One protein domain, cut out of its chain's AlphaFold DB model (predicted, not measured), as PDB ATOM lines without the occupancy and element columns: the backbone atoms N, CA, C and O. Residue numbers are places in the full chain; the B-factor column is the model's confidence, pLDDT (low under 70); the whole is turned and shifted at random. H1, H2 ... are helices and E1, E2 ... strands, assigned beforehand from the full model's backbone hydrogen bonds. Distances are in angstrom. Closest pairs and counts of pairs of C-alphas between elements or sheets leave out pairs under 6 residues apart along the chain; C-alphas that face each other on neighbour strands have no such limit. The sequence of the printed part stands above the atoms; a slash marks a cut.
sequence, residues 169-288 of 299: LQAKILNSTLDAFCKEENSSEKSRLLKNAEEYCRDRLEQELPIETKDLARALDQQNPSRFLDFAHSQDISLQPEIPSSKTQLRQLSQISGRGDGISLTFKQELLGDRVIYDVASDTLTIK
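What this domain is: This is residues 169 to 288 of the 299 residues of an uncharacterized protein of Pelagibaculum spongiae (UniProt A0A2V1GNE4). Five helices join in a lumpy body at one end of the domain, and two separate two-stranded hairpins, E1 with E2 and E3 with E4, lie at the other end. H5 sits beside both H1 and H2, with their lines at small angles; H3 and H4 complete a ring of contacts between H2 and H1, and the tips of the hairpins, residues 259 to 264 and 279 to 284, stick out. The printed part has 120 residues, with five named helices followed by four named strands, H1 H2 H3 H4 H5 E1 E2 E3 E4; each hairpin is a sheet of its own, E1 - E2 and E3 - E4, and both are antiparallel. The class is mixed, helices and strands, with 57 residues in helices and 20 in strands. The whole is compact, with a radius of gyration of the C-alphas of 15.4 A, and spans 42 by 29 by 24 A.

How they stand to each other: H1, residues 169 to 181, and H2, residues 187 to 206, are close but not clearly touching, at a shallow tilt of 25 degrees and running opposite ways; their closest C-alphas, of Leu 178 and Leu 194, are 7.9 A apart. H3, residues 213 to 220, touches residues 193 to 201 of H2 at a steep tilt of 49 degrees, with the C-alphas of Leu 193 and Leu 220 closest at 5.2 A. H4, residues 227 to 234, touches H3, also at a steep tilt of 49 degrees; the closest C-alphas are those of Ala 217 and Phe 228, 5.7 A. H4 also touches residues 177 to 181 of H1, closest at the C-alphas of Thr 177 and Ala 232, 6.7 A, and only just about perpendicular at 72 degrees. H5, residues 247 to 254, touches H2 at a shallow tilt of 21 degrees, opposite ways, closest at the C-alphas of Glu 198 and Leu 253, 5.9 A. It touches residues 171 to 175 of H1 at a shallow tilt of 8 degrees, the same way, closest at the C-alphas of Ala 171 and Gln 249, 6.2 A. The packing of the helices is part aligned, part crossed. In H1 to H5 every O i to N i+4 pair is within hydrogen-bond range. E1, residues 255 to 260, follows H5 directly and forms an antiparallel hairpin with E2, residues 263 to 268; N 258 and O 265, at 2.9 A, are within hydrogen-bond range. E3, residues 276 to 279, and E4, residues 284 to 287, form the second antiparallel hairpin, with N 277 and O 286 within hydrogen-bond range at 2.8 A. E2 and E3 are only just apart, closest at 8.3 A.

Where its parts are: H1 begins at C-alpha 169, (-53.578, -34.801, 38.121), and is 18.0 A long. H2 is the longest helix, 28.2 A, and ends at C-alpha 206, (-52.143, -46.950, 55.740). H3, H4 and H5 have 8 residues each. E1 is 17.0 A long and E2 17.1 A, while E3 and E4 have 4 residues each. E4 ends at C-alpha 287, (-38.782, -64.110, 33.255).

The domain as a whole: The two C-alphas farthest apart are those of Leu 209 and Ser 282, 44.4 A. The link from H4 to H5, residues 235 to 246, is long; its residues 242 to 243 make a short antiparallel pairing with residues 211 to 212. The printed part has no cut. The mean pLDDT of the printed part is 89.0, and no printed residue is under 70.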
ATOM      1  N   LEU A 169     -54.611 -35.627  38.744       83.38
ATOM      2  CA  LEU A 169     -53.578 -34.801  38.121       83.38
ATOM      3  C   LEU A 169     -52.416 -34.564  39.086       83.38
ATOM      4  O   LEU A 169     -51.280 -34.772  38.676       83.38
ATOM      5  N   GLN A 170     -52.675 -34.238  40.356       84.75
ATOM      6  CA  GLN A 170     -51.612 -34.035  41.348       84.75
ATOM      7  C   GLN A 170     -50.774 -35.297  41.574       84.75
ATOM      8  O   GLN A 170     -49.545 -35.244  41.505       84.75
ATOM      9  N   ALA A 171     -51.414 -36.460  41.732       84.25
ATOM     10  CA  ALA A 171     -50.702 -37.733  41.846       84.25
ATOM     11  C   ALA A 171     -49.860 -38.044  40.593       84.25
ATOM     12  O   ALA A 171     -48.739 -38.544  40.696       84.25
ATOM     13  N   LYS A 172     -50.376 -37.720  39.397       85.31
ATOM     14  CA  LYS A 172     -49.650 -37.900  38.134       85.31
ATOM     15  C   LYS A 172     -48.446 -36.965  38.033       85.31
ATOM     16  O   LYS A 172     -47.382 -37.425  37.625       85.31
ATOM     17  N   ILE A 173     -48.612 -35.691  38.392       89.62
ATOM     18  CA  ILE A 173     -47.525 -34.709  38.421       89.62
ATOM     19  C   ILE A 173     -46.437 -35.219  39.363       89.62
ATOM     20  O   ILE A 173     -45.313 -35.410  38.909       89.62
ATOM     21  N   LEU A 174     -46.778 -35.565  40.608       91.25
ATOM     22  CA  LEU A 174     -45.809 -36.053  41.590       91.25
ATOM     23  C   LEU A 174     -45.020 -37.271  41.090       91.25
ATOM     24  O   LEU A 174     -43.792 -37.260  41.136       91.25
ATOM     25  N   ASN A 175     -45.699 -38.290  40.561       89.00
ATOM     26  CA  ASN A 175     -45.021 -39.478  40.040       89.00
ATOM     27  C   ASN A 175     -44.125 -39.158  38.838       89.00
ATOM     28  O   ASN A 175     -42.996 -39.633  38.778       89.00
ATOM     29  N   SER A 176     -44.581 -38.304  37.917       88.38
ATOM     30  CA  SER A 176     -43.756 -37.889  36.778       88.38
ATOM     31  C   SER A 176     -42.525 -37.081  37.200       88.38
ATOM     32  O   SER A 176     -41.459 -37.235  36.602       88.38
ATOM     33  N   THR A 177     -42.643 -36.272  38.256       92.50
ATOM     34  CA  THR A 177     -41.528 -35.519  38.836       92.50
ATOM     35  C   THR A 177     -40.541 -36.451  39.524       92.50
ATOM     36  O   THR A 177     -39.342 -36.301  39.319       92.50
ATOM     37  N   LEU A 178     -41.018 -37.443  40.287       91.38
ATOM     38  CA  LEU A 178     -40.174 -38.482  40.892       91.38
ATOM     39  C   LEU A 178     -39.421 -39.288  39.829       91.38
ATOM     40  O   LEU A 178     -38.213 -39.494  39.952       91.38
ATOM     41  N   ASP A 179     -40.107 -39.690  38.759       87.88
ATOM     42  CA  ASP A 179     -39.492 -40.391  37.635       87.88
ATOM     43  C   ASP A 179     -38.407 -39.540  36.973       87.88
ATOM     44  O   ASP A 179     -37.314 -40.041  36.712       87.88
ATOM     45  N   ALA A 180     -38.695 -38.262  36.703       90.88
ATOM     46  CA  ALA A 180     -37.744 -37.330  36.106       90.88
ATOM     47  C   ALA A 180     -36.538 -37.079  37.019       90.88
ATOM     48  O   ALA A 180     -35.406 -37.146  36.546       90.88
ATOM     49  N   PHE A 181     -36.771 -36.887  38.318       92.62
ATOM     50  CA  PHE A 181     -35.727 -36.713  39.326       92.62
ATOM     51  C   PHE A 181     -34.772 -37.911  39.365       92.62
ATOM     52  O   PHE A 181     -33.561 -37.753  39.454       92.62
ATOM     53  N   CYS A 182     -35.309 -39.123  39.210       89.56
ATOM     54  CA  CYS A 182     -34.519 -40.349  39.216       89.56
ATOM     55  C   CYS A 182     -33.838 -40.679  37.872       89.56
ATOM     56  O   CYS A 182     -33.134 -41.688  37.800       89.56
ATOM     57  N   LYS A 183     -34.065 -39.925  36.782       86.38
ATOM     58  CA  LYS A 183     -33.492 -40.253  35.455       86.38
ATOM     59  C   LYS A 183     -31.983 -40.061  35.380       86.38
ATOM     60  O   LYS A 183     -31.328 -40.803  34.655       86.38
ATOM     61  N   GLU A 184     -31.458 -39.069  36.090       79.25
ATOM     62  CA  GLU A 184     -30.028 -38.733  36.079       79.25
ATOM     63  C   GLU A 184     -29.228 -39.551  37.102       79.25
ATOM     64  O   GLU A 184     -27.999 -39.506  37.124       79.25
ATOM     65  N   GLU A 185     -29.923 -40.339  37.925       86.81
ATOM     66  CA  GLU A 185     -29.323 -41.172  38.954       86.81
ATOM     67  C   GLU A 185     -28.837 -42.514  38.416       86.81
ATOM     68  O   GLU A 185     -29.407 -43.116  37.502       86.81
ATOM     69  N   ASN A 186     -27.795 -43.041  39.055       86.44
ATOM     70  CA  ASN A 186     -27.373 -44.413  38.803       86.44
ATOM     71  C   ASN A 186     -28.447 -45.418  39.276       86.44
ATOM     72  O   ASN A 186     -29.318 -45.107  40.088       86.44
ATOM     73  N   SER A 187     -28.376 -46.658  38.783       79.38
ATOM     74  CA  SER A 187     -29.403 -47.676  39.046       79.38
ATOM     75  C   SER A 187     -29.604 -47.988  40.534       79.38
ATOM     76  O   SER A 187     -30.744 -48.180  40.962       79.38
ATOM     77  N   SER A 188     -28.529 -48.007  41.332       82.94
ATOM     78  CA  SER A 188     -28.604 -48.230  42.781       82.94
ATOM     79  C   SER A 188     -29.295 -47.083  43.517       82.94
ATOM     80  O   SER A 188     -30.155 -47.330  44.360       82.94
ATOM     81  N   GLU A 189     -28.962 -45.844  43.169       87.88
ATOM     82  CA  GLU A 189     -29.493 -44.647  43.813       87.88
ATOM     83  C   GLU A 189     -30.960 -44.437  43.440       87.88
ATOM     84  O   GLU A 189     -31.809 -44.282  44.314       87.88
ATOM     85  N   LYS A 190     -31.301 -44.603  42.157       87.38
ATOM     86  CA  LYS A 190     -32.690 -44.636  41.689       87.38
ATOM     87  C   LYS A 190     -33.529 -45.663  42.450       87.38
ATOM     88  O   LYS A 190     -34.645 -45.364  42.870       87.38
ATOM     89  N   SER A 191     -33.013 -46.883  42.628       84.00
ATOM     90  CA  SER A 191     -33.742 -47.926  43.356       84.00
ATOM     91  C   SER A 191     -33.935 -47.575  44.831       84.00
ATOM     92  O   SER A 191     -34.970 -47.926  45.394       84.00
ATOM     93  N   ARG A 192     -32.965 -46.895  45.455       89.62
ATOM     94  CA  ARG A 192     -33.057 -46.412  46.838       89.62
ATOM     95  C   ARG A 192     -34.131 -45.333  46.976       89.62
ATOM     96  O   ARG A 192     -35.014 -45.473  47.815       89.62
ATOM     97  N   LEU A 193     -34.092 -44.311  46.120       91.50
ATOM     98  CA  LEU A 193     -35.046 -43.198  46.127       91.50
ATOM     99  C   LEU A 193     -36.486 -43.676  45.917       91.50
ATOM    100  O   LEU A 193     -37.372 -43.323  46.692       91.50
ATOM    101  N   LEU A 194     -36.718 -44.530  44.913       88.69
ATOM    102  CA  LEU A 194     -38.053 -45.063  44.628       88.69
ATOM    103  C   LEU A 194     -38.577 -45.944  45.764       88.69
ATOM    104  O   LEU A 194     -39.756 -45.860  46.096       88.69
ATOM    105  N   LYS A 195     -37.706 -46.729  46.409       88.81
ATOM    106  CA  LYS A 195     -38.082 -47.526  47.580       88.81
ATOM    107  C   LYS A 195     -38.473 -46.642  48.768       88.81
ATOM    108  O   LYS A 195     -39.509 -46.889  49.376       88.81
ATOM    109  N   ASN A 196     -37.698 -45.598  49.058       92.94
ATOM    110  CA  ASN A 196     -38.022 -44.649  50.125       92.94
ATOM    111  C   ASN A 196     -39.353 -43.924  49.849       92.94
ATOM    112  O   ASN A 196     -40.175 -43.769  50.750       92.94
ATOM    113  N   ALA A 197     -39.585 -43.509  48.597       92.69
ATOM    114  CA  ALA A 197     -40.847 -42.902  48.176       92.69
ATOM    115  C   ALA A 197     -42.025 -43.869  48.353       92.69
ATOM    116  O   ALA A 197     -43.074 -43.480  48.864       92.69
ATOM    117  N   GLU A 198     -41.847 -45.125  47.936       91.44
ATOM    118  CA  GLU A 198     -42.848 -46.178  48.070       91.44
ATOM    119  C   GLU A 198     -43.193 -46.433  49.542       91.44
ATOM    120  O   GLU A 198     -44.373 -46.477  49.879       91.44
ATOM    121  N   GLU A 199     -42.190 -46.578  50.411       93.00
ATOM    122  CA  GLU A 199     -42.374 -46.783  51.854       93.00
ATOM    123  C   GLU A 199     -43.128 -45.608  52.485       93.00
ATOM    124  O   GLU A 199     -44.176 -45.817  53.089       93.00
ATOM    125  N   TYR A 200     -42.695 -44.368  52.233       94.62
ATOM    126  CA  TYR A 200     -43.385 -43.180  52.741       94.62
ATOM    127  C   TYR A 200     -44.842 -43.092  52.255       94.62
ATOM    128  O   TYR A 200     -45.758 -42.842  53.039       94.62
ATOM    129  N   CYS A 201     -45.082 -43.316  50.960       91.88
ATOM    130  CA  CYS A 201     -46.432 -43.256  50.400       91.88
ATOM    131  C   CYS A 201     -47.321 -44.388  50.927       91.88
ATOM    132  O   CYS A 201     -48.529 -44.197  51.056       91.88
ATOM    133  N   ARG A 202     -46.745 -45.559  51.227       92.56
ATOM    134  CA  ARG A 202     -47.456 -46.682  51.843       92.56
ATOM    135  C   ARG A 202     -47.867 -46.348  53.270       92.56
ATOM    136  O   ARG A 202     -49.037 -46.521  53.585       92.56
ATOM    137  N   ASP A 203     -46.959 -45.801  54.073       93.44
ATOM    138  CA  ASP A 203     -47.246 -45.420  55.458       93.44
ATOM    139  C   ASP A 203     -48.351 -44.356  55.524       93.44
ATOM    140  O   ASP A 203     -49.308 -44.494  56.285       93.44
ATOM    141  N   ARG A 204     -48.280 -43.326  54.667       91.88
ATOM    142  CA  ARG A 204     -49.337 -42.303  54.566       91.88
ATOM    143  C   ARG A 204     -50.671 -42.893  54.109       91.88
ATOM    144  O   ARG A 204     -51.711 -42.513  54.635       91.88
ATOM    145  N   LEU A 205     -50.646 -43.849  53.179       87.69
ATOM    146  CA  LEU A 205     -51.843 -44.552  52.718       87.69
ATOM    147  C   LEU A 205     -52.476 -45.423  53.816       87.69
ATOM    148  O   LEU A 205     -53.698 -45.464  53.917       87.69
ATOM    149  N   GLU A 206     -51.671 -46.120  54.621       88.69
ATOM    150  CA  GLU A 206     -52.143 -46.950  55.740       88.69
ATOM    151  C   GLU A 206     -52.733 -46.112  56.882       88.69
ATOM    152  O   GLU A 206     -53.653 -46.566  57.558       88.69
ATOM    153  N   GLN A 207     -52.235 -44.890  57.067       86.56
ATOM    154  CA  GLN A 207     -52.720 -43.937  58.071       86.56
ATOM    155  C   GLN A 207     -53.865 -43.045  57.569       86.56
ATOM    156  O   GLN A 207     -54.328 -42.190  58.315       86.56
ATOM    157  N   GLU A 208     -54.299 -43.212  56.315       77.75
ATOM    158  CA  GLU A 208     -55.297 -42.350  55.663       77.75
ATOM    159  C   GLU A 208     -54.917 -40.853  55.669       77.75
ATOM    160  O   GLU A 208     -55.774 -39.973  55.643       77.75
ATOM    161  N   LEU A 209     -53.614 -40.556  55.662       84.31
ATOM    162  CA  LEU A 209     -53.075 -39.196  55.639       84.31
ATOM    163  C   LEU A 209     -52.664 -38.780  54.217       84.31
ATOM    164  O   LEU A 209     -52.297 -39.633  53.393       84.31
ATOM    165  N   PRO A 210     -52.678 -37.472  53.906       85.25
ATOM    166  CA  PRO A 210     -52.083 -36.967  52.679       85.25
ATOM    167  C   PRO A 210     -50.556 -37.154  52.679       85.25
ATOM    168  O   PRO A 210     -49.902 -37.303  53.713       85.25
ATOM    169  N   ILE A 211     -49.986 -37.152  51.479       90.00
ATOM    170  CA  ILE A 211     -48.551 -37.067  51.220       90.00
ATOM    171  C   ILE A 211     -48.162 -35.600  51.352       90.00
ATOM    172  O   ILE A 211     -48.569 -34.767  50.544       90.00
ATOM    173  N   GLU A 212     -47.342 -35.295  52.348       93.19
ATOM    174  CA  GLU A 212     -46.769 -33.966  52.523       93.19
ATOM    175  C   GLU A 212     -45.486 -33.864  51.695       93.19
ATOM    176  O   GLU A 212     -44.510 -34.579  51.934       93.19
ATOM    177  N   THR A 213     -45.449 -32.963  50.715       92.75
ATOM    178  CA  THR A 213     -44.363 -32.913  49.718       92.75
ATOM    179  C   THR A 213     -42.996 -32.628  50.349       92.75
ATOM    180  O   THR A 213     -41.978 -33.162  49.904       92.75
ATOM    181  N   LYS A 214     -42.952 -31.848  51.437       93.69
ATOM    182  CA  LYS A 214     -41.715 -31.586  52.197       93.69
ATOM    183  C   LYS A 214     -41.200 -32.822  52.931       93.69
ATOM    184  O   LYS A 214     -39.994 -33.057  52.976       93.69
ATOM    185  N   ASP A 215     -42.103 -33.606  53.502       95.56
ATOM    186  CA  ASP A 215     -41.748 -34.828  54.215       95.56
ATOM    187  C   ASP A 215     -41.364 -35.943  53.251       95.56
ATOM    188  O   ASP A 215     -40.393 -36.650  53.511       95.56
ATOM    189  N   LEU A 216     -42.044 -36.045  52.105       95.06
ATOM    190  CA  LEU A 216     -41.624 -36.917  51.016       95.06
ATOM    191  C   LEU A 216     -40.203 -36.565  50.562       95.06
ATOM    192  O   LEU A 216     -39.363 -37.452  50.461       95.06
ATOM    193  N   ALA A 217     -39.898 -35.279  50.352       95.06
ATOM    194  CA  ALA A 217     -38.554 -34.843  49.972       95.06
ATOM    195  C   ALA A 217     -37.488 -35.254  51.007       95.06
ATOM    196  O   ALA A 217     -36.409 -35.721  50.642       95.06
ATOM    197  N   ARG A 218     -37.818 -35.170  52.303       95.56
ATOM    198  CA  ARG A 218     -36.955 -35.651  53.393       95.56
ATOM    199  C   ARG A 218     -36.832 -37.176  53.430       95.56
ATOM    200  O   ARG A 218     -35.759 -37.684  53.746       95.56
ATOM    201  N   ALA A 219     -37.907 -37.902  53.136       94.69
ATOM    202  CA  ALA A 219     -37.899 -39.360  53.073       94.69
ATOM    203  C   ALA A 219     -37.037 -39.867  51.907       94.69
ATOM    204  O   ALA A 219     -36.305 -40.842  52.068       94.69
ATOM    205  N   LEU A 220     -37.078 -39.180  50.761       93.81
ATOM    206  CA  LEU A 220     -36.228 -39.469  49.605       93.81
ATOM    207  C   LEU A 220     -34.744 -39.379  49.974       93.81
ATOM    208  O   LEU A 220     -34.020 -40.363  49.824       93.81
ATOM    209  N   ASP A 221     -34.310 -38.227  50.490       92.19
ATOM    210  CA  ASP A 221     -32.922 -37.986  50.884       92.19
ATOM    211  C   ASP A 221     -32.846 -37.176  52.187       92.19
ATOM    212  O   ASP A 221     -33.022 -35.959  52.214       92.19
ATOM    213  N   GLN A 222     -32.526 -37.861  53.287       90.81
ATOM    214  CA  GLN A 222     -32.370 -37.226  54.599       90.81
ATOM    215  C   GLN A 222     -31.142 -36.310  54.677       90.81
ATOM    216  O   GLN A 222     -31.117 -35.407  55.511       90.81
ATOM    217  N   GLN A 223     -30.118 -36.549  53.850       90.38
ATOM    218  CA  GLN A 223     -28.894 -35.746  53.843       90.38
ATOM    219  C   GLN A 223     -29.110 -34.439  53.076       90.38
ATOM    220  O   GLN A 223     -28.617 -33.399  53.504       90.38
ATOM    221  N   ASN A 224     -29.882 -34.479  51.983       90.94
ATOM    222  CA  ASN A 224     -30.196 -33.312  51.154       90.94
ATOM    223  C   ASN A 224     -31.707 -33.208  50.859       90.94
ATOM    224  O   ASN A 224     -32.127 -33.360  49.708       90.94
ATOM    225  N   PRO A 225     -32.541 -32.890  51.866       90.69
ATOM    226  CA  PRO A 225     -33.999 -32.903  51.726       90.69
ATOM    227  C   PRO A 225     -34.539 -31.838  50.761       90.69
ATOM    228  O   PRO A 225     -35.667 -31.957  50.293       90.69
ATOM    229  N   SER A 226     -33.764 -30.794  50.444       92.75
ATOM    230  CA  SER A 226     -34.183 -29.776  49.474       92.75
ATOM    231  C   SER A 226     -34.039 -30.246  48.027       92.75
ATOM    232  O   SER A 226     -34.770 -29.768  47.170       92.75
ATOM    233  N   ARG A 227     -33.171 -31.228  47.745       93.94
ATOM    234  CA  ARG A 227     -32.746 -31.598  46.386       93.94
ATOM    235  C   ARG A 227     -33.910 -31.929  45.452       93.94
ATOM    236  O   ARG A 227     -33.902 -31.529  44.291       93.94
ATOM    237  N   PHE A 228     -34.912 -32.646  45.958       94.44
ATOM    238  CA  PHE A 228     -36.108 -32.990  45.190       94.44
ATOM    239  C   PHE A 228     -36.997 -31.769  44.904       94.44
ATOM    240  O   PHE A 228     -37.480 -31.604  43.785       94.44
ATOM    241  N   LEU A 229     -37.187 -30.893  45.897       94.12
ATOM    242  CA  LEU A 229     -37.983 -29.670  45.744       94.12
ATOM    243  C   LEU A 229     -37.282 -28.676  44.815       94.12
ATOM    244  O   LEU A 229     -37.913 -28.135  43.911       94.12
ATOM    245  N   ASP A 230     -35.974 -28.494  44.988       94.44
ATOM    246  CA  ASP A 230     -35.131 -27.645  44.148       94.44
ATOM    247  C   ASP A 230     -35.155 -28.132  42.691       94.44
ATOM    248  O   ASP A 230     -35.293 -27.329  41.767       94.44
ATOM    249  N   PHE A 231     -35.107 -29.455  42.473       94.50
ATOM    250  CA  PHE A 231     -35.279 -30.048  41.149       94.50
ATOM    251  C   PHE A 231     -36.649 -29.717  40.551       94.50
ATOM    252  O   PHE A 231     -36.709 -29.236  39.420       94.50
ATOM    253  N   ALA A 232     -37.741 -29.919  41.294       92.94
ATOM    254  CA  ALA A 232     -39.084 -29.605  40.808       92.94
ATOM    255  C   ALA A 232     -39.214 -28.119  40.424       92.94
ATOM    256  O   ALA A 232     -39.674 -27.807  39.326       92.94
ATOM    257  N   HIS A 233     -38.707 -27.216  41.270       92.56
ATOM    258  CA  HIS A 233     -38.661 -25.780  40.988       92.56
ATOM    259  C   HIS A 233     -37.827 -25.443  39.747       92.56
ATOM    260  O   HIS A 233     -38.244 -24.610  38.952       92.56
ATOM    261  N   SER A 234     -36.684 -26.108  39.540       92.81
ATOM    262  CA  SER A 234     -35.826 -25.889  38.364       92.81
ATOM    263  C   SER A 234     -36.472 -26.306  37.037       92.81
ATOM    264  O   SER A 234     -36.054 -25.846  35.979       92.81
ATOM    265  N   GLN A 235     -37.477 -27.183  37.097       90.56
ATOM    266  CA  GLN A 235     -38.235 -27.678  35.947       90.56
ATOM    267  C   GLN A 235     -39.565 -26.924  35.756       90.56
ATOM    268  O   GLN A 235     -40.415 -27.386  34.996       90.56
ATOM    269  N   ASP A 236     -39.777 -25.811  36.473       90.00
ATOM    270  CA  ASP A 236     -41.046 -25.069  36.529       90.00
ATOM    271  C   ASP A 236     -42.249 -25.941  36.949       90.00
ATOM    272  O   ASP A 236     -43.403 -25.681  36.596       90.00
ATOM    273  N   ILE A 237     -41.998 -26.996  37.733       89.19
ATOM    274  CA  ILE A 237     -43.040 -27.884  38.247       89.19
ATOM    275  C   ILE A 237     -43.489 -27.384  39.618       89.19
ATOM    276  O   ILE A 237     -42.750 -27.444  40.601       89.19
ATOM    277  N   SER A 238     -44.744 -26.943  39.701       85.56
ATOM    278  CA  SER A 238     -45.379 -26.591  40.972       85.56
ATOM    279  C   SER A 238     -45.977 -27.835  41.632       85.56
ATOM    280  O   SER A 238     -47.010 -28.345  41.194       85.56
ATOM    281  N   LEU A 239     -45.310 -28.338  42.674       87.69
ATOM    282  CA  LEU A 239     -45.843 -29.396  43.529       87.69
ATOM    283  C   LEU A 239     -46.707 -28.786  44.632       87.69
ATOM    284  O   LEU A 239     -46.300 -27.840  45.307       87.69
ATOM    285  N   GLN A 240     -47.884 -29.365  44.839       86.12
ATOM    286  CA  GLN A 240     -48.758 -28.969  45.936       86.12
ATOM    287  C   GLN A 240     -48.143 -29.358  47.281       86.12
ATOM    288  O   GLN A 240     -47.420 -30.354  47.349       86.12
ATOM    289  N   PRO A 241     -48.387 -28.590  48.354       86.75
ATOM    290  CA  PRO A 241     -47.843 -28.900  49.673       86.75
ATOM    291  C   PRO A 241     -48.356 -30.245  50.201       86.75
ATOM    292  O   PRO A 241     -47.588 -30.984  50.818       86.75
ATOM    293  N   GLU A 242     -49.610 -30.573  49.889       86.38
ATOM    294  CA  GLU A 242     -50.279 -31.815  50.258       86.38
ATOM    295  C   GLU A 242     -50.902 -32.461  49.023       86.38
ATOM    296  O   GLU A 242     -51.528 -31.794  48.198       86.38
ATOM    297  N   ILE A 243     -50.711 -33.770  48.884       86.88
ATOM    298  CA  ILE A 243     -51.242 -34.565  47.779       86.88
ATOM    299  C   ILE A 243     -51.958 -35.775  48.378       86.88
ATOM    300  O   ILE A 243     -51.363 -36.478  49.192       86.88
ATOM    301  N   PRO A 244     -53.206 -36.083  47.996       81.50
ATOM    302  CA  PRO A 244     -53.899 -37.241  48.546       81.50
ATOM    303  C   PRO A 244     -53.138 -38.537  48.275       81.50
ATOM    304  O   PRO A 244     -52.763 -38.828  47.136       81.50
ATOM    305  N   SER A 245     -52.926 -39.333  49.323       85.25
ATOM    306  CA  SER A 245     -52.318 -40.651  49.180       85.25
ATOM    307  C   SER A 245     -53.241 -41.547  48.353       85.25
ATOM    308  O   SER A 245     -54.459 -41.528  48.526       85.25
ATOM    309  N   SER A 246     -52.698 -42.337  47.416       80.88
ATOM    310  CA  SER A 246     -53.533 -43.279  46.664       80.88
ATOM    311  C   SER A 246     -52.882 -44.615  46.328       80.88
ATOM    312  O   SER A 246     -51.694 -44.706  46.015       80.88
ATOM    313  N   LYS A 247     -53.698 -45.679  46.292       79.88
ATOM    314  CA  LYS A 247     -53.260 -47.018  45.840       79.88
ATOM    315  C   LYS A 247     -52.692 -46.995  44.421       79.88
ATOM    316  O   LYS A 247     -51.772 -47.750  44.113       79.88
ATOM    317  N   THR A 248     -53.253 -46.165  43.545       76.50
ATOM    318  CA  THR A 248     -52.790 -46.019  42.159       76.50
ATOM    319  C   THR A 248     -51.388 -45.425  42.115       76.50
ATOM    320  O   THR A 248     -50.536 -45.939  41.395       76.50
ATOM    321  N   GLN A 249     -51.142 -44.392  42.918       76.44
ATOM    322  CA  GLN A 249     -49.835 -43.765  43.038       76.44
ATOM    323  C   GLN A 249     -48.791 -44.744  43.581       76.44
ATOM    324  O   GLN A 249     -47.754 -44.935  42.953       76.44
ATOM    325  N   LEU A 250     -49.111 -45.455  44.668       83.06
ATOM    326  CA  LEU A 250     -48.234 -46.477  45.246       83.06
ATOM    327  C   LEU A 250     -47.906 -47.600  44.246       83.06
ATOM    328  O   LEU A 250     -46.775 -48.079  44.171       83.06
ATOM    329  N   ARG A 251     -48.885 -48.026  43.438       81.94
ATOM    330  CA  ARG A 251     -48.662 -49.023  42.378       81.94
ATOM    331  C   ARG A 251     -47.704 -48.526  41.301       81.94
ATOM    332  O   ARG A 251     -46.884 -49.312  40.850       81.94
ATOM    333  N   GLN A 252     -47.800 -47.260  40.896       80.50
ATOM    334  CA  GLN A 252     -46.898 -46.683  39.892       80.50
ATOM    335  C   GLN A 252     -45.454 -46.588  40.397       80.50
ATOM    336  O   GLN A 252     -44.542 -46.834  39.621       80.50
ATOM    337  N   LEU A 253     -45.251 -46.316  41.690       81.94
ATOM    338  CA  LEU A 253     -43.914 -46.294  42.299       81.94
ATOM    339  C   LEU A 253     -43.309 -47.696  42.472       81.94
ATOM    340  O   LEU A 253     -42.097 -47.862  42.404       81.94
ATOM    341  N   SER A 254     -44.148 -48.711  42.691       83.88
ATOM    342  CA  SER A 254     -43.708 -50.077  43.015       83.88
ATOM    343  C   SER A 254     -43.647 -51.027  41.816       83.88
ATOM    344  O   SER A 254     -43.130 -52.143  41.942       83.88
ATOM    345  N   GLN A 255     -44.195 -50.648  40.655       87.75
ATOM    346  CA  GLN A 255     -44.350 -51.530  39.496       87.75
ATOM    347  C   GLN A 255     -43.835 -50.913  38.199       87.75
ATOM    348  O   GLN A 255     -44.100 -49.762  37.876       87.75
ATOM    349  N   ILE A 256     -43.190 -51.748  37.389       85.38
ATOM    350  CA  ILE A 256     -42.838 -51.452  36.003       85.38
ATOM    351  C   ILE A 256     -43.929 -52.045  35.116       85.38
ATOM    352  O   ILE A 256     -44.288 -53.216  35.270       85.38
ATOM    353  N   SER A 257     -44.452 -51.252  34.179       87.75
ATOM    354  CA  SER A 257     -45.461 -51.694  33.214       87.75
ATOM    355  C   SER A 257     -45.090 -51.300  31.786       87.75
ATOM    356  O   SER A 257     -44.496 -50.250  31.555       87.75
ATOM    357  N   GLY A 258     -45.439 -52.154  30.826       87.75
ATOM    358  CA  GLY A 258     -45.215 -51.930  29.401       87.75
ATOM    359  C   GLY A 258     -46.284 -52.624  28.562       87.75
ATOM    360  O   GLY A 258     -46.814 -53.672  28.945       87.75
ATOM    361  N   ARG A 259     -46.634 -52.024  27.422       92.12
ATOM    362  CA  ARG A 259     -47.588 -52.585  26.460       92.12
ATOM    363  C   ARG A 259     -47.146 -52.266  25.035       92.12
ATOM    364  O   ARG A 259     -46.849 -51.115  24.744       92.12
ATOM    365  N   GLY A 260     -47.164 -53.265  24.161       91.19
ATOM    366  CA  GLY A 260     -46.802 -53.144  22.747       91.19
ATOM    367  C   GLY A 260     -47.083 -54.449  22.007       91.19
ATOM    368  O   GLY A 260     -47.063 -55.505  22.628       91.19
ATOM    369  N   ASP A 261     -47.423 -54.372  20.718       90.88
ATOM    370  CA  ASP A 261     -47.549 -55.518  19.796       90.88
ATOM    371  C   ASP A 261     -48.324 -56.737  20.337       90.88
ATOM    372  O   ASP A 261     -47.957 -57.892  20.145       90.88
ATOM    373  N   GLY A 262     -49.432 -56.481  21.044       91.19
ATOM    374  CA  GLY A 262     -50.280 -57.534  21.620       91.19
ATOM    375  C   GLY A 262     -49.799 -58.096  22.965       91.19
ATOM    376  O   GLY A 262     -50.485 -58.930  23.550       91.19
ATOM    377  N   ILE A 263     -48.684 -57.601  23.502       90.19
ATOM    378  CA  ILE A 263     -48.144 -57.948  24.817       90.19
ATOM    379  C   ILE A 263     -48.444 -56.816  25.801       90.19
ATOM    380  O   ILE A 263     -48.271 -55.634  25.506       90.19
ATOM    381  N   SER A 264     -48.888 -57.175  27.004       91.75
ATOM    382  CA  SER A 264     -48.916 -56.279  28.158       91.75
ATOM    383  C   SER A 264     -48.259 -56.991  29.330       91.75
ATOM    384  O   SER A 264     -48.614 -58.126  29.647       91.75
ATOM    385  N   LEU A 265     -47.287 -56.334  29.954       91.12
ATOM    386  CA  LEU A 265     -46.531 -56.875  31.073       91.12
ATOM    387  C   LEU A 265     -46.506 -55.862  32.213       91.12
ATOM    388  O   LEU A 265     -46.365 -54.658  32.001       91.12
ATOM    389  N   THR A 266     -46.658 -56.347  33.440       91.62
ATOM    390  CA  THR A 266     -46.497 -55.544  34.653       91.62
ATOM    391  C   THR A 266     -45.896 -56.413  35.745       91.62
ATOM    392  O   THR A 266     -46.347 -57.540  35.958       91.62
ATOM    393  N   PHE A 267     -44.872 -55.913  36.428       90.88
ATOM    394  CA  PHE A 267     -44.211 -56.607  37.532       90.88
ATOM    395  C   PHE A 267     -43.661 -55.598  38.535       90.88
ATOM    396  O   PHE A 267     -43.444 -54.435  38.207       90.88
ATOM    397  N   LYS A 268     -43.447 -56.035  39.777       87.88
ATOM    398  CA  LYS A 268     -42.852 -55.166  40.791       87.88
ATOM    399  C   LYS A 268     -41.409 -54.826  40.440       87.88
ATOM    400  O   LYS A 268     -40.665 -55.718  40.036       87.88
ATOM    401  N   GLN A 269     -41.006 -53.584  40.669       83.12
ATOM    402  CA  GLN A 269     -39.658 -53.111  40.364       83.12
ATOM    403  C   GLN A 269     -38.567 -53.938  41.063       83.12
ATOM    404  O   GLN A 269     -37.549 -54.227  40.445       83.12
ATOM    405  N   GLU A 270     -38.817 -54.410  42.291       83.06
ATOM    406  CA  GLU A 270     -37.902 -55.279  43.056       83.06
ATOM    407  C   GLU A 270     -37.539 -56.598  42.349       83.06
ATOM    408  O   GLU A 270     -36.538 -57.225  42.679       83.06
ATOM    409  N   LEU A 271     -38.341 -57.035  41.373       88.94
ATOM    410  CA  LEU A 271     -38.080 -58.258  40.616       88.94
ATOM    411  C   LEU A 271     -37.100 -58.039  39.458       88.94
ATOM    412  O   LEU A 271     -36.625 -59.029  38.892       88.94
ATOM    413  N   LEU A 272     -36.819 -56.786  39.083       86.38
ATOM    414  CA  LEU A 272     -35.869 -56.456  38.026       86.38
ATOM    415  C   LEU A 272     -34.439 -56.789  38.483       86.38
ATOM    416  O   LEU A 272     -33.997 -56.347  39.536       86.38
ATOM    417  N   GLY A 273     -33.712 -57.572  37.689       84.62
ATOM    418  CA  GLY A 273     -32.372 -58.078  38.010       84.62
ATOM    419  C   GLY A 273     -32.354 -59.428  38.739       84.62
ATOM    420  O   GLY A 273     -31.337 -60.114  38.689       84.62
ATOM    421  N   ASP A 274     -33.472 -59.856  39.338       88.19
ATOM    422  CA  ASP A 274     -33.609 -61.172  39.981       88.19
ATOM    423  C   ASP A 274     -34.461 -62.129  39.130       88.19
ATOM    424  O   ASP A 274     -33.944 -62.951  38.360       88.19
ATOM    425  N   ARG A 275     -35.791 -61.996  39.221       91.88
ATOM    426  CA  ARG A 275     -36.738 -62.826  38.464       91.88
ATOM    427  C   ARG A 275     -36.994 -62.305  37.062       91.88
ATOM    428  O   ARG A 275     -37.290 -63.106  36.183       91.88
ATOM    429  N   VAL A 276     -36.915 -60.998  36.856       91.50
ATOM    430  CA  VAL A 276     -37.086 -60.356  35.555       91.50
ATOM    431  C   VAL A 276     -35.750 -59.754  35.156       91.50
ATOM    432  O   VAL A 276     -35.284 -58.812  35.781       91.50
ATOM    433  N   ILE A 277     -35.109 -60.307  34.136       91.62
ATOM    434  CA  ILE A 277     -33.777 -59.884  33.700       91.62
ATOM    435  C   ILE A 277     -33.910 -59.259  32.327       91.62
ATOM    436  O   ILE A 277     -34.369 -59.920  31.400       91.62
ATOM    437  N   TYR A 278     -33.511 -57.999  32.216       91.69
ATOM    438  CA  TYR A 278     -33.445 -57.302  30.944       91.69
ATOM    439  C   TYR A 278     -32.001 -57.277  30.452       91.69
ATOM    440  O   TYR A 278     -31.121 -56.764  31.143       91.69
ATOM    441  N   ASP A 279     -31.769 -57.851  29.276       91.69
ATOM    442  CA  ASP A 279     -30.512 -57.738  28.550       91.69
ATOM    443  C   ASP A 279     -30.649 -56.665  27.469       91.69
ATOM    444  O   ASP A 279     -31.364 -56.839  26.482       91.69
ATOM    445  N   VAL A 280     -29.939 -55.555  27.669       89.31
ATOM    446  CA  VAL A 280     -29.946 -54.397  26.767       89.31
ATOM    447  C   VAL A 280     -29.309 -54.731  25.416       89.31
ATOM    448  O   VAL A 280     -29.710 -54.169  24.403       89.31
ATOM    449  N   ALA A 281     -28.315 -55.628  25.374       93.31
ATOM    450  CA  ALA A 281     -27.567 -55.911  24.149       93.31
ATOM    451  C   ALA A 281     -28.394 -56.711  23.135       93.31
ATOM    452  O   ALA A 281     -28.238 -56.534  21.928       93.31
ATOM    453  N   SER A 282     -29.262 -57.592  23.632       94.56
ATOM    454  CA  SER A 282     -30.135 -58.445  22.823       94.56
ATOM    455  C   SER A 282     -31.600 -57.999  22.827       94.56
ATOM    456  O   SER A 282     -32.434 -58.704  22.263       94.56
ATOM    457  N   ASP A 283     -31.916 -56.873  23.477       91.12
ATOM    458  CA  ASP A 283     -33.281 -56.376  23.707       91.12
ATOM    459  C   ASP A 283     -34.235 -57.485  24.194       91.12
ATOM    460  O   ASP A 283     -35.334 -57.701  23.686       91.12
ATOM    461  N   THR A 284     -33.759 -58.279  25.156       92.19
ATOM    462  CA  THR A 284     -34.453 -59.488  25.605       92.19
ATOM    463  C   THR A 284     -34.812 -59.393  27.079       92.19
ATOM    464  O   THR A 284     -33.960 -59.189  27.945       92.19
ATOM    465  N   LEU A 285     -36.091 -59.621  27.384       91.75
ATOM    466  CA  LEU A 285     -36.592 -59.730  28.749       91.75
ATOM    467  C   LEU A 285     -36.821 -61.200  29.127       91.75
ATOM    468  O   LEU A 285     -37.702 -61.870  28.592       91.75
ATOM    469  N   THR A 286     -36.056 -61.702  30.094       93.81
ATOM    470  CA  THR A 286     -36.177 -63.070  30.617       93.81
ATOM    471  C   THR A 286     -36.951 -63.084  31.932       93.81
ATOM    472  O   THR A 286     -36.567 -62.413  32.887       93.81
ATOM    473  N   ILE A 287     -38.002 -63.908  32.021       93.50
ATOM    474  CA  ILE A 287     -38.782 -64.110  33.255       93.50
ATOM    475  C   ILE A 287     -38.479 -65.493  33.844       93.50
ATOM    476  O   ILE A 287     -38.932 -66.524  33.341       93.50
ATOM    477  N   LYS A 288     -37.744 -65.528  34.959       92.88
ATOM    478  CA  LYS A 288     -37.448 -66.741  35.726       92.88
ATOM    479  C   LYS A 288     -38.644 -67.147  36.592       92.88
ATOM    480  O   LYS A 288     -39.072 -66.436  37.506       92.88
TER     481      LYS A 288